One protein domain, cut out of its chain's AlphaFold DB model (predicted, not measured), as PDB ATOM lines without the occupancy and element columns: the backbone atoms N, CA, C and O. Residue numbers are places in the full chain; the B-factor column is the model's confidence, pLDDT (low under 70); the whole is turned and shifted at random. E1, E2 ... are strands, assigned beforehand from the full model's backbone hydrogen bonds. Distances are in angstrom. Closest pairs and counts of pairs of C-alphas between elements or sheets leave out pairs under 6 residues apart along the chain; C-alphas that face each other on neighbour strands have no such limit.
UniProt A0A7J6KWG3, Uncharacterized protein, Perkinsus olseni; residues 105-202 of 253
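AT A GLANCE: This is residues 105 to 202 of the 253 residues of an uncharacterized protein of Perkinsus olseni (UniProt A0A7J6KWG3). One antiparallel sheet of eight strands curls like part of a barrel and folds back on itself, the leaf E3 E2 E1 E8 facing the leaf E6 E5 E4, with E7 as the bent hinge. The edge strands E3 and E4 come close, leaving the ring nearly closed, and a long loop, residues 126 to 145, joins them. The 98 printed residues hold no named helix and strands E1 to E8 in chain order; the class is all strand, and the sheet's order is E3 E2 E1 E8 E7 E6 E5 E4. The whole is compact, with a radius of gyration of the C-alphas of 13.0 A and spans of 39 by 28 by 23 A.

HOW THE PARTS SIT: The hinge E7, residues 183 to 192, bends by 66 degrees at residue 187. It pairs with E6, residues 168 to 175, N 185 to O 171 at 2.8 A, and with E8, residues 198 to 201, N 200 to O 191 at 2.8 A. E5, residues 155 to 163, is the antiparallel neighbour of E6, N 170 to O 161 at 2.8 A, and of E4, residues 146 to 150, N 150 to O 158 at 2.8 A. E4 to E8 form a meander, each strand the antiparallel neighbour of the one before. A second meander is E1, residues 105 to 108, E2, residues 113 to 118, and E3, residues 121 to 125; N 115 and O 106 are 2.9 A apart, N 123 and O 116 2.8 A. E1 pairs with E8, N 199 to O 105 at 2.8 A. The closest C-alphas of E3 and E4, Cys 125 and Cys 150, are 4.4 A apart.

IN THESE COORDINATES: E1 begins at C-alpha 105 (25.495, 90.100, 37.387) and E8 ends at C-alpha 201 (26.778, 97.627, 36.352). E7 measures 24.0 A, E6 23.4 A and E5 22.7 A.

THE WHOLE: The C-alphas farthest apart, Asn 179 and Lys 194, are 41.3 A apart. The printed part has no cut, and the link E3 to E4 is long. Residues 131 to 142, 177 to 187 and 202 have pLDDT under 70.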
ATOM      1  N   VAL A 105      26.191  91.361  37.670       89.88
ATOM      2  CA  VAL A 105      25.495  90.100  37.387       89.88
ATOM      3  C   VAL A 105      26.449  89.145  36.677       89.88
ATOM      4  O   VAL A 105      27.349  89.577  35.958       89.88
ATOM      5  N   ASN A 106      26.280  87.845  36.898       91.50
ATOM      6  CA  ASN A 106      27.125  86.843  36.252       91.50
ATOM      7  C   ASN A 106      26.598  86.561  34.845       91.50
ATOM      8  O   ASN A 106      25.386  86.478  34.653       91.50
ATOM      9  N   PHE A 107      27.503  86.358  33.897       90.62
ATOM     10  CA  PHE A 107      27.204  85.950  32.533       90.62
ATOM     11  C   PHE A 107      27.992  84.692  32.167       90.62
ATOM     12  O   PHE A 107      29.210  84.632  32.320       90.62
ATOM     13  N   ASP A 108      27.301  83.677  31.665       88.75
ATOM     14  CA  ASP A 108      27.924  82.498  31.073       88.75
ATOM     15  C   ASP A 108      27.757  82.540  29.555       88.75
ATOM     16  O   ASP A 108      26.685  82.244  29.030       88.75
ATOM     17  N   VAL A 109      28.846  82.853  28.851       83.12
ATOM     18  CA  VAL A 109      28.888  82.917  27.382       83.12
ATOM     19  C   VAL A 109      28.543  81.587  26.705       83.12
ATOM     20  O   VAL A 109      28.009  81.575  25.599       83.12
ATOM     21  N   ARG A 110      28.820  80.437  27.341       81.62
ATOM     22  CA  ARG A 110      28.581  79.119  26.725       81.62
ATOM     23  C   ARG A 110      27.106  78.776  26.689       81.62
ATOM     24  O   ARG A 110      26.647  78.141  25.742       81.62
ATOM     25  N   THR A 111      26.401  79.144  27.750       85.62
ATOM     26  CA  THR A 111      24.970  78.878  27.904       85.62
ATOM     27  C   THR A 111      24.113  80.098  27.606       85.62
ATOM     28  O   THR A 111      22.895  79.967  27.597       85.62
ATOM     29  N   GLN A 112      24.733  81.252  27.335       86.38
ATOM     30  CA  GLN A 112      24.052  82.530  27.139       86.38
ATOM     31  C   GLN A 112      23.104  82.813  28.314       86.38
ATOM     32  O   GLN A 112      21.913  83.062  28.143       86.38
ATOM     33  N   THR A 113      23.634  82.712  29.537       91.56
ATOM     34  CA  THR A 113      22.846  82.852  30.771       91.56
ATOM     35  C   THR A 113      23.302  84.060  31.567       91.56
ATOM     36  O   THR A 113      24.474  84.145  31.929       91.56
ATOM     37  N   ILE A 114      22.367  84.940  31.924       92.62
ATOM     38  CA  ILE A 114      22.569  85.941  32.974       92.62
ATOM     39  C   ILE A 114      22.021  85.385  34.289       92.62
ATOM     40  O   ILE A 114      20.833  85.074  34.394       92.62
ATOM     41  N   SER A 115      22.881  85.274  35.300       92.38
ATOM     42  CA  SER A 115      22.503  84.878  36.658       92.38
ATOM     43  C   SER A 115      22.492  86.087  37.587       92.38
ATOM     44  O   SER A 115      23.496  86.790  37.736       92.38
ATOM     45  N   ALA A 116      21.368  86.288  38.273       87.38
ATOM     46  CA  ALA A 116      21.200  87.333  39.275       87.38
ATOM     47  C   ALA A 116      20.507  86.787  40.532       87.38
ATOM     48  O   ALA A 116      19.613  85.949  40.441       87.38
ATOM     49  N   THR A 117      20.884  87.269  41.717       85.25
ATOM     50  CA  THR A 117      20.300  86.802  42.987       85.25
ATOM     51  C   THR A 117      19.368  87.853  43.574       85.25
ATOM     52  O   THR A 117      19.767  89.000  43.777       85.25
ATOM     53  N   TYR A 118      18.138  87.458  43.908       79.94
ATOM     54  CA  TYR A 118      17.173  88.296  44.616       79.94
ATOM     55  C   TYR A 118      16.596  87.562  45.828       79.94
ATOM     56  O   TYR A 118      16.001  86.500  45.671       79.94
ATOM     57  N   LYS A 119      16.747  88.134  47.035       82.56
ATOM     58  CA  LYS A 119      16.292  87.527  48.306       82.56
ATOM     59  C   LYS A 119      16.675  86.042  48.408       82.56
ATOM     60  O   LYS A 119      15.810  85.177  48.540       82.56
ATOM     61  N   ASP A 120      17.966  85.769  48.239       85.00
ATOM     62  CA  ASP A 120      18.561  84.424  48.291       85.00
ATOM     63  C   ASP A 120      18.026  83.429  47.243       85.00
ATOM     64  O   ASP A 120      18.302  82.235  47.309       85.00
ATOM     65  N   THR A 121      17.273  83.908  46.247       85.00
ATOM     66  CA  THR A 121      16.812  83.114  45.106       85.00
ATOM     67  C   THR A 121      17.613  83.502  43.871       85.00
ATOM     68  O   THR A 121      17.591  84.661  43.450       85.00
ATOM     69  N   GLU A 122      18.326  82.535  43.294       89.62
ATOM     70  CA  GLU A 122      18.985  82.705  42.001       89.62
ATOM     71  C   GLU A 122      17.930  82.740  40.885       89.62
ATOM     72  O   GLU A 122      17.024  81.908  40.831       89.62
ATOM     73  N   MET A 123      18.062  83.709  39.988       90.06
ATOM     74  CA  MET A 123      17.308  83.830  38.750       90.06
ATOM     75  C   MET A 123      18.275  83.606  37.595       90.06
ATOM     76  O   MET A 123      19.299  84.285  37.520       90.06
ATOM     77  N   ARG A 124      17.956  82.648  36.722       93.50
ATOM     78  CA  ARG A 124      18.767  82.290  35.553       93.50
ATOM     79  C   ARG A 124      18.017  82.656  34.289       93.50
ATOM     80  O   ARG A 124      17.036  81.998  33.942       93.50
ATOM     81  N   CYS A 125      18.471  83.716  33.646       90.88
ATOM     82  CA  CYS A 125      17.792  84.345  32.533       90.88
ATOM     83  C   CYS A 125      18.495  83.961  31.237       90.88
ATOM     84  O   CYS A 125      19.696  84.185  31.095       90.88
ATOM     85  N   THR A 126      17.749  83.355  30.318       90.50
ATOM     86  CA  THR A 126      18.268  82.839  29.046       90.50
ATOM     87  C   THR A 126      17.425  83.361  27.881       90.50
ATOM     88  O   THR A 126      16.248  83.683  28.081       90.50
ATOM     89  N   PRO A 127      17.979  83.431  26.659       86.19
ATOM     90  CA  PRO A 127      17.217  83.817  25.478       86.19
ATOM     91  C   PRO A 127      16.034  82.893  25.192       86.19
ATOM     92  O   PRO A 127      14.961  83.361  24.838       86.19
ATOM     93  N   ASP A 128      16.191  81.587  25.420       83.56
ATOM     94  CA  ASP A 128      15.148  80.589  25.131       83.56
ATOM     95  C   ASP A 128      13.902  80.723  26.024       83.56
ATOM     96  O   ASP A 128      12.844  80.181  25.717       83.56
ATOM     97  N   GLN A 129      14.022  81.424  27.156       85.25
ATOM     98  CA  GLN A 129      12.894  81.735  28.038       85.25
ATOM     99  C   GLN A 129      12.160  83.011  27.613       85.25
ATOM    100  O   GLN A 129      11.132  83.356  28.200       85.25
ATOM    101  N   CYS A 130      12.690  83.741  26.632       78.06
ATOM    102  CA  CYS A 130      12.037  84.919  26.105       78.06
ATOM    103  C   CYS A 130      10.903  84.550  25.146       78.06
ATOM    104  O   CYS A 130      10.966  83.535  24.454       78.06
ATOM    105  N   PRO A 131       9.863  85.394  25.056       69.25
ATOM    106  CA  PRO A 131       8.845  85.233  24.034       69.25
ATOM    107  C   PRO A 131       9.449  85.248  22.622       69.25
ATOM    108  O   PRO A 131      10.257  86.120  22.306       69.25
ATOM    109  N   GLU A 132       8.989  84.345  21.751       65.25
ATOM    110  CA  GLU A 132       9.505  84.147  20.377       65.25
ATOM    111  C   GLU A 132       9.445  85.397  19.479       65.25
ATOM    112  O   GLU A 132      10.075  85.452  18.427       65.25
ATOM    113  N   HIS A 133       8.658  86.399  19.866       60.00
ATOM    114  CA  HIS A 133       8.479  87.645  19.127       60.00
ATOM    115  C   HIS A 133       9.448  88.760  19.552       60.00
ATOM    116  O   HIS A 133       9.425  89.839  18.952       60.00
ATOM    117  N   LEU A 134      10.259  88.547  20.595       61.12
ATOM    118  CA  LEU A 134      11.368  89.446  20.896       61.12
ATOM    119  C   LEU A 134      12.456  89.271  19.828       61.12
ATOM    120  O   LEU A 134      12.627  88.162  19.319       61.12
ATOM    121  N   PRO A 135      13.201  90.335  19.475       55.34
ATOM    122  CA  PRO A 135      14.369  90.193  18.619       55.34
ATOM    123  C   PRO A 135      15.282  89.114  19.204       55.34
ATOM    124  O   PRO A 135      15.733  89.248  20.344       55.34
ATOM    125  N   SER A 136      15.520  88.034  18.454       52.09
ATOM    126  CA  SER A 136      16.492  87.033  18.881       52.09
ATOM    127  C   SER A 136      17.850  87.712  19.079       52.09
ATOM    128  O   SER A 136      18.185  88.621  18.308       52.09
ATOM    129  N   PRO A 137      18.645  87.274  20.075       52.59
ATOM    130  CA  PRO A 137      20.074  87.552  20.070       52.59
ATOM    131  C   PRO A 137      20.601  87.234  18.671       52.59
ATOM    132  O   PRO A 137      20.200  86.225  18.083       52.59
ATOM    133  N   HIS A 138      21.437  88.109  18.115       52.12
ATOM    134  CA  HIS A 138      22.089  87.833  16.839       52.12
ATOM    135  C   HIS A 138      22.690  86.415  16.864       52.12
ATOM    136  O   HIS A 138      23.214  85.992  17.891       52.12
ATOM    137  N   ASP A 139      22.627  85.686  15.740       51.69
ATOM    138  CA  ASP A 139      23.082  84.282  15.615       51.69
ATOM    139  C   ASP A 139      24.537  84.037  16.073       51.69
ATOM    140  O   ASP A 139      24.975  82.892  16.235       51.69
ATOM    141  N   ASP A 140      25.297  85.105  16.308       56.75
ATOM    142  CA  ASP A 140      26.594  85.053  16.952       56.75
ATOM    143  C   ASP A 140      26.466  84.829  18.469       56.75
ATOM    144  O   ASP A 140      26.486  85.755  19.281       56.75
ATOM    145  N   ARG A 141      26.409  83.549  18.856       55.72
ATOM    146  CA  ARG A 141      26.426  83.066  20.253       55.72
ATOM    147  C   ARG A 141      27.671  83.469  21.060       55.72
ATOM    148  O   ARG A 141      27.813  83.019  22.197       55.72
ATOM    149  N   SER A 142      28.599  84.236  20.491       62.16
ATOM    150  CA  SER A 142      29.724  84.822  21.220       62.16
ATOM    151  C   SER A 142      29.450  86.238  21.738       62.16
ATOM    152  O   SER A 142      30.179  86.697  22.618       62.16
ATOM    153  N   SER A 143      28.396  86.908  21.251       74.56
ATOM    154  CA  SER A 143      27.989  88.222  21.750       74.56
ATOM    155  C   SER A 143      27.134  88.108  23.016       74.56
ATOM    156  O   SER A 143      26.481  87.094  23.266       74.56
ATOM    157  N   LEU A 144      27.169  89.172  23.818       81.56
ATOM    158  CA  LEU A 144      26.281  89.404  24.956       81.56
ATOM    159  C   LEU A 144      24.960  90.070  24.515       81.56
ATOM    160  O   LEU A 144      24.002  90.098  25.286       81.56
ATOM    161  N   ASP A 145      24.890  90.598  23.291       84.00
ATOM    162  CA  ASP A 145      23.710  91.285  22.762       84.00
ATOM    163  C   ASP A 145      22.457  90.416  22.791       84.00
ATOM    164  O   ASP A 145      22.458  89.288  22.302       84.00
ATOM    165  N   GLY A 146      21.351  90.982  23.269       81.62
ATOM    166  CA  GLY A 146      20.045  90.345  23.158       81.62
ATOM    167  C   GLY A 146      19.185  90.454  24.405       81.62
ATOM    168  O   GLY A 146      19.432  91.251  25.313       81.62
ATOM    169  N   PHE A 147      18.126  89.649  24.411       83.75
ATOM    170  CA  PHE A 147      17.168  89.561  25.504       83.75
ATOM    171  C   PHE A 147      17.395  88.280  26.303       83.75
ATOM    172  O   PHE A 147      17.541  87.201  25.732       83.75
ATOM    173  N   TYR A 148      17.373  88.405  27.627       87.69
ATOM    174  CA  TYR A 148      17.506  87.297  28.569       87.69
ATOM    175  C   TYR A 148      16.332  87.346  29.528       87.69
ATOM    176  O   TYR A 148      16.219  88.297  30.304       87.69
ATOM    177  N   CYS A 149      15.473  86.335  29.493       86.31
ATOM    178  CA  CYS A 149      14.234  86.322  30.260       86.31
ATOM    179  C   CYS A 149      14.262  85.211  31.304       86.31
ATOM    180  O   CYS A 149      14.907  84.181  31.123       86.31
ATOM    181  N   CYS A 150      13.585  85.435  32.420       87.75
ATOM    182  CA  CYS A 150      13.465  84.483  33.511       87.75
ATOM    183  C   CYS A 150      12.197  84.736  34.315       87.75
ATOM    184  O   CYS A 150      11.648  85.837  34.356       87.75
ATOM    185  N   SER A 151      11.775  83.695  35.019       85.50
ATOM    186  CA  SER A 151      10.792  83.787  36.090       85.50
ATOM    187  C   SER A 151      11.376  83.190  37.366       85.50
ATOM    188  O   SER A 151      12.333  82.414  37.351       85.50
ATOM    189  N   SER A 152      10.839  83.597  38.507       83.94
ATOM    190  CA  SER A 152      11.252  83.125  39.822       83.94
ATOM    191  C   SER A 152      10.083  83.165  40.800       83.94
ATOM    192  O   SER A 152       8.970  83.574  40.477       83.94
ATOM    193  N   LYS A 153      10.352  82.795  42.053       83.25
ATOM    194  CA  LYS A 153       9.382  82.919  43.145       83.25
ATOM    195  C   LYS A 153       8.846  84.349  43.314       83.25
ATOM    196  O   LYS A 153       7.689  84.528  43.693       83.25
ATOM    197  N   TYR A 154       9.689  85.353  43.079       79.00
ATOM    198  CA  TYR A 154       9.381  86.761  43.351       79.00
ATOM    199  C   TYR A 154       9.023  87.557  42.100       79.00
ATOM    200  O   TYR A 154       8.375  88.597  42.209       79.00
ATOM    201  N   TRP A 155       9.416  87.060  40.928       78.19
ATOM    202  CA  TRP A 155       9.256  87.740  39.651       78.19
ATOM    203  C   TRP A 155       8.577  86.814  38.652       78.19
ATOM    204  O   TRP A 155       9.091  85.738  38.367       78.19
ATOM    205  N   ARG A 156       7.420  87.222  38.135       76.88
ATOM    206  CA  ARG A 156       6.696  86.467  37.114       76.88
ATOM    207  C   ARG A 156       7.385  86.583  35.762       76.88
ATOM    208  O   ARG A 156       7.606  85.572  35.115       76.88
ATOM    209  N   ASP A 157       7.755  87.806  35.401       74.00
ATOM    210  CA  ASP A 157       8.368  88.148  34.123       74.00
ATOM    211  C   ASP A 157       9.549  89.073  34.422       74.00
ATOM    212  O   ASP A 157       9.344  90.221  34.807       74.00
ATOM    213  N   PHE A 158      10.778  88.572  34.339       81.25
ATOM    214  CA  PHE A 158      12.001  89.346  34.551       81.25
ATOM    215  C   PHE A 158      12.846  89.282  33.287       81.25
ATOM    216  O   PHE A 158      13.032  88.197  32.740       81.25
ATOM    217  N   PHE A 159      13.367  90.414  32.819       83.00
ATOM    218  CA  PHE A 159      14.253  90.408  31.664       83.00
ATOM    219  C   PHE A 159      15.391  91.417  31.758       83.00
ATOM    220  O   PHE A 159      15.262  92.500  32.334       83.00
ATOM    221  N   PHE A 160      16.491  91.043  31.116       85.25
ATOM    222  CA  PHE A 160      17.589  91.917  30.740       85.25
ATOM    223  C   PHE A 160      17.543  92.114  29.226       85.25
ATOM    224  O   PHE A 160      17.370  91.146  28.483       85.25
ATOM    225  N   ARG A 161      17.722  93.349  28.764       84.38
ATOM    226  CA  ARG A 161      18.084  93.644  27.376       84.38
ATOM    227  C   ARG A 161      19.493  94.200  27.396       84.38
ATOM    228  O   ARG A 161      19.711  95.231  28.023       84.38
ATOM    229  N   VAL A 162      20.417  93.543  26.713       84.62
ATOM    230  CA  VAL A 162      21.795  94.013  26.602       84.62
ATOM    231  C   VAL A 162      22.050  94.536  25.196       84.62
ATOM    232  O   VAL A 162      21.730  93.865  24.215       84.62
ATOM    233  N   ASP A 163      22.608  95.741  25.139       81.25
ATOM    234  CA  ASP A 163      23.111  96.401  23.941       81.25
ATOM    235  C   ASP A 163      24.611  96.660  24.141       81.25
ATOM    236  O   ASP A 163      25.035  97.652  24.741       81.25
ATOM    237  N   ALA A 164      25.427  95.697  23.728       78.94
ATOM    238  CA  ALA A 164      26.877  95.719  23.840       78.94
ATOM    239  C   ALA A 164      27.518  96.731  22.888       78.94
ATOM    240  O   ALA A 164      28.597  97.238  23.200       78.94
ATOM    241  N   ALA A 165      26.859  97.069  21.775       76.12
ATOM    242  CA  ALA A 165      27.307  98.137  20.885       76.12
ATOM    243  C   ALA A 165      27.251  99.503  21.586       76.12
ATOM    244  O   ALA A 165      28.218 100.267  21.524       76.12
ATOM    245  N   ASP A 166      26.160  99.772  22.306       71.69
ATOM    246  CA  ASP A 166      25.989 101.004  23.081       71.69
ATOM    247  C   ASP A 166      26.602 100.922  24.493       71.69
ATOM    248  O   ASP A 166      26.711 101.938  25.184       71.69
ATOM    249  N   GLY A 167      27.020  99.733  24.940       76.88
ATOM    250  CA  GLY A 167      27.533  99.496  26.294       76.88
ATOM    251  C   GLY A 167      26.473  99.729  27.372       76.88
ATOM    252  O   GLY A 167      26.786 100.190  28.474       76.88
ATOM    253  N   THR A 168      25.206  99.461  27.046       78.56
ATOM    254  CA  THR A 168      24.068  99.696  27.936       78.56
ATOM    255  C   THR A 168      23.209  98.456  28.136       78.56
ATOM    256  O   THR A 168      23.105  97.591  27.269       78.56
ATOM    257  N   LEU A 169      22.569  98.372  29.299       80.62
ATOM    258  CA  LEU A 169      21.524  97.396  29.557       80.62
ATOM    259  C   LEU A 169      20.241  98.055  30.062       80.62
ATOM    260  O   LEU A 169      20.261  99.054  30.789       80.62
ATOM    261  N   ASP A 170      19.127  97.424  29.724       77.12
ATOM    262  CA  ASP A 170      17.837  97.656  30.350       77.12
ATOM    263  C   ASP A 170      17.483  96.450  31.234       77.12
ATOM    264  O   ASP A 170      17.753  95.299  30.884       77.12
ATOM    265  N   ILE A 171      16.842  96.705  32.372       77.62
ATOM    266  CA  ILE A 171      16.329  95.686  33.291       77.62
ATOM    267  C   ILE A 171      14.854  95.967  33.525       77.62
ATOM    268  O   ILE A 171      14.479  97.082  33.883       77.62
ATOM    269  N   SER A 172      14.013  94.950  33.407       74.69
ATOM    270  CA  SER A 172      12.619  95.047  33.822       74.69
ATOM    271  C   SER A 172      12.196  93.823  34.603       74.69
ATOM    272  O   SER A 172      12.697  92.720  34.385       74.69
ATOM    273  N   GLY A 173      11.223  94.011  35.483       72.88
ATOM    274  CA  GLY A 173      10.616  92.903  36.188       72.88
ATOM    275  C   GLY A 173       9.182  93.185  36.589       72.88
ATOM    276  O   GLY A 173       8.819  94.306  36.950       72.88
ATOM    277  N   MET A 174       8.379  92.127  36.580       72.62
ATOM    278  CA  MET A 174       7.039  92.099  37.135       72.62
ATOM    279  C   MET A 174       6.990  91.173  38.343       72.62
ATOM    280  O   MET A 174       7.314  89.989  38.235       72.62
ATOM    281  N   ALA A 175       6.613  91.699  39.506       72.00
ATOM    282  CA  ALA A 175       6.561  90.891  40.717       72.00
ATOM    283  C   ALA A 175       5.402  89.878  40.671       72.00
ATOM    284  O   ALA A 175       4.394  90.085  39.998       72.00
ATOM    285  N   THR A 176       5.538  88.778  41.410       72.25
ATOM    286  CA  THR A 176       4.475  87.767  41.577       72.25
ATOM    287  C   THR A 176       3.369  88.199  42.541       72.25
ATOM    288  O   THR A 176       2.337  87.535  42.629       72.25
ATOM    289  N   LEU A 177       3.577  89.292  43.274       66.06
ATOM    290  CA  LEU A 177       2.606  89.831  44.216       66.06
ATOM    291  C   LEU A 177       1.420  90.485  43.474       66.06
ATOM    292  O   LEU A 177       1.623  91.153  42.455       66.06
ATOM    293  N   PRO A 178       0.182  90.319  43.976       56.88
ATOM    294  CA  PRO A 178      -0.971  91.059  43.472       56.88
ATOM    295  C   PRO A 178      -0.736  92.570  43.560       56.88
ATOM    296  O   PRO A 178      -0.078  93.036  44.487       56.88
ATOM    297  N   ASN A 179      -1.287  93.318  42.601       50.94
ATOM    298  CA  ASN A 179      -1.222  94.785  42.530       50.94
ATOM    299  C   ASN A 179       0.197  95.387  42.508       50.94
ATOM    300  O   ASN A 179       0.369  96.593  42.661       50.94
ATOM    301  N   SER A 180       1.233  94.581  42.270       55.78
ATOM    302  CA  SER A 180       2.584  95.104  42.113       55.78
ATOM    303  C   SER A 180       2.778  95.771  40.763       55.78
ATOM    304  O   SER A 180       2.651  95.141  39.712       55.78
ATOM    305  N   ALA A 181       3.188  97.036  40.799       54.28
ATOM    306  CA  ALA A 181       3.656  97.725  39.610       54.28
ATOM    307  C   ALA A 181       4.948  97.079  39.075       54.28
ATOM    308  O   ALA A 181       5.842  96.752  39.874       54.28
ATOM    309  N   PRO A 182       5.079  96.925  37.746       60.44
ATOM    310  CA  PRO A 182       6.335  96.514  37.138       60.44
ATOM    311  C   PRO A 182       7.399  97.585  37.385       60.44
ATOM    312  O   PRO A 182       7.072  98.757  37.573       60.44
ATOM    313  N   PHE A 183       8.669  97.200  37.355       64.88
ATOM    314  CA  PHE A 183       9.771  98.158  37.324       64.88
ATOM    315  C   PHE A 183      10.502  98.088  35.988       64.88
ATOM    316  O   PHE A 183      10.531  97.046  35.324       64.88
ATOM    317  N   TYR A 184      11.108  99.207  35.611       66.88
ATOM    318  CA  TYR A 184      11.947  99.310  34.430       66.88
ATOM    319  C   TYR A 184      13.102 100.266  34.709       66.88
ATOM    320  O   TYR A 184      12.898 101.412  35.107       66.88
ATOM    321  N   LEU A 185      14.316  99.778  34.505       66.38
ATOM    322  CA  LEU A 185      15.549 100.543  34.508       66.38
ATOM    323  C   LEU A 185      16.105 100.490  33.090       66.38
ATOM    324  O   LEU A 185      16.156  99.416  32.499       66.38
ATOM    325  N   SER A 186      16.514 101.629  32.548       67.19
ATOM    326  CA  SER A 186      16.999 101.704  31.172       67.19
ATOM    327  C   SER A 186      18.300 102.466  31.067       67.19
ATOM    328  O   SER A 186      18.548 103.386  31.854       67.19
ATOM    329  N   GLY A 187      19.107 102.086  30.077       66.31
ATOM    330  CA  GLY A 187      20.357 102.758  29.757       66.31
ATOM    331  C   GLY A 187      21.363 102.682  30.900       66.31
ATOM    332  O   GLY A 187      22.096 103.643  31.134       66.31
ATOM    333  N   ILE A 188      21.363 101.580  31.654       73.81
ATOM    334  CA  ILE A 188      22.360 101.339  32.692       73.81
ATOM    335  C   ILE A 188      23.680 101.061  31.963       73.81
ATOM    336  O   ILE A 188      23.733 100.111  31.184       73.81
ATOM    337  N   PRO A 189      24.739 101.855  32.168       79.12
ATOM    338  CA  PRO A 189      26.029 101.565  31.562       79.12
ATOM    339  C   PRO A 189      26.625 100.301  32.185       79.12
ATOM    340  O   PRO A 189      26.525 100.105  33.403       79.12
ATOM    341  N   PHE A 190      27.281  99.476  31.373       83.88
ATOM    342  CA  PHE A 190      27.995  98.304  31.870       83.88
ATOM    343  C   PHE A 190      29.389  98.146  31.274       83.88
ATOM    344  O   PHE A 190      29.696  98.636  30.188       83.88
ATOM    345  N   SER A 191      30.226  97.414  32.000       85.31
ATOM    346  CA  SER A 191      31.465  96.825  31.501       85.31
ATOM    347  C   SER A 191      31.428  95.317  31.691       85.31
ATOM    348  O   SER A 191      30.763  94.803  32.585       85.31
ATOM    349  N   THR A 192      32.144  94.582  30.849       83.56
ATOM    350  CA  THR A 192      32.391  93.156  31.076       83.56
ATOM    351  C   THR A 192      33.747  92.983  31.744       83.56
ATOM    352  O   THR A 192      34.730  93.602  31.321       83.56
ATOM    353  N   ALA A 193      33.834  92.108  32.745       81.25
ATOM    354  CA  ALA A 193      35.113  91.684  33.298       81.25
ATOM    355  C   ALA A 193      36.024  91.108  32.198       81.25
ATOM    356  O   ALA A 193      35.562  90.673  31.142       81.25
ATOM    357  N   LYS A 194      37.341  91.083  32.441       73.06
ATOM    358  CA  LYS A 194      38.335  90.633  31.443       73.06
ATOM    359  C   LYS A 194      38.123  89.200  30.952       73.06
ATOM    360  O   LYS A 194      38.552  88.875  29.851       73.06
ATOM    361  N   ASP A 195      37.520  88.351  31.776       77.44
ATOM    362  CA  ASP A 195      37.184  86.970  31.432       77.44
ATOM    363  C   ASP A 195      35.802  86.829  30.767       77.44
ATOM    364  O   ASP A 195      35.425  85.727  30.377       77.44
ATOM    365  N   GLY A 196      35.060  87.932  30.620       74.44
ATOM    366  CA  GLY A 196      33.725  87.973  30.032       74.44
ATOM    367  C   GLY A 196      32.636  87.345  30.902       74.44
ATOM    368  O   GLY A 196      31.513  87.210  30.432       74.44
ATOM    369  N   THR A 197      32.937  86.948  32.144       82.50
ATOM    370  CA  THR A 197      32.010  86.164  32.984       82.50
ATOM    371  C   THR A 197      31.140  87.001  33.916       82.50
ATOM    372  O   THR A 197      30.212  86.494  34.546       82.50
ATOM    373  N   VAL A 198      31.436  88.293  34.026       83.94
ATOM    374  CA  VAL A 198      30.726  89.226  34.900       83.94
ATOM    375  C   VAL A 198      30.403  90.484  34.112       83.94
ATOM    376  O   VAL A 198      31.272  91.044  33.442       83.94
ATOM    377  N   ILE A 199      29.155  90.927  34.219       85.19
ATOM    378  CA  ILE A 199      28.684  92.228  33.755       85.19
ATOM    379  C   ILE A 199      28.677  93.142  34.979       85.19
ATOM    380  O   ILE A 199      27.880  92.958  35.900       85.19
ATOM    381  N   GLU A 200      29.581  94.110  35.006       84.69
ATOM    382  CA  GLU A 200      29.670  95.140  36.035       84.69
ATOM    383  C   GLU A 200      28.728  96.288  35.668       84.69
ATOM    384  O   GLU A 200      28.835  96.884  34.596       84.69
ATOM    385  N   LEU A 201      27.789  96.597  36.557       80.75
ATOM    386  CA  LEU A 201      26.778  97.627  36.352       80.75
ATOM    387  C   LEU A 201      27.272  98.940  36.970       80.75
ATOM    388  O   LEU A 201      27.544  99.002  38.169       80.75
ATOM    389  N   GLY A 202      27.342 100.007  36.173       64.44
ATOM    390  CA  GLY A 202      27.525 101.364  36.690       64.44
ATOM    391  C   GLY A 202      28.924 101.706  37.214       64.44
ATOM    392  O   GLY A 202      29.050 102.215  38.328       64.44
TER     393      GLY A 202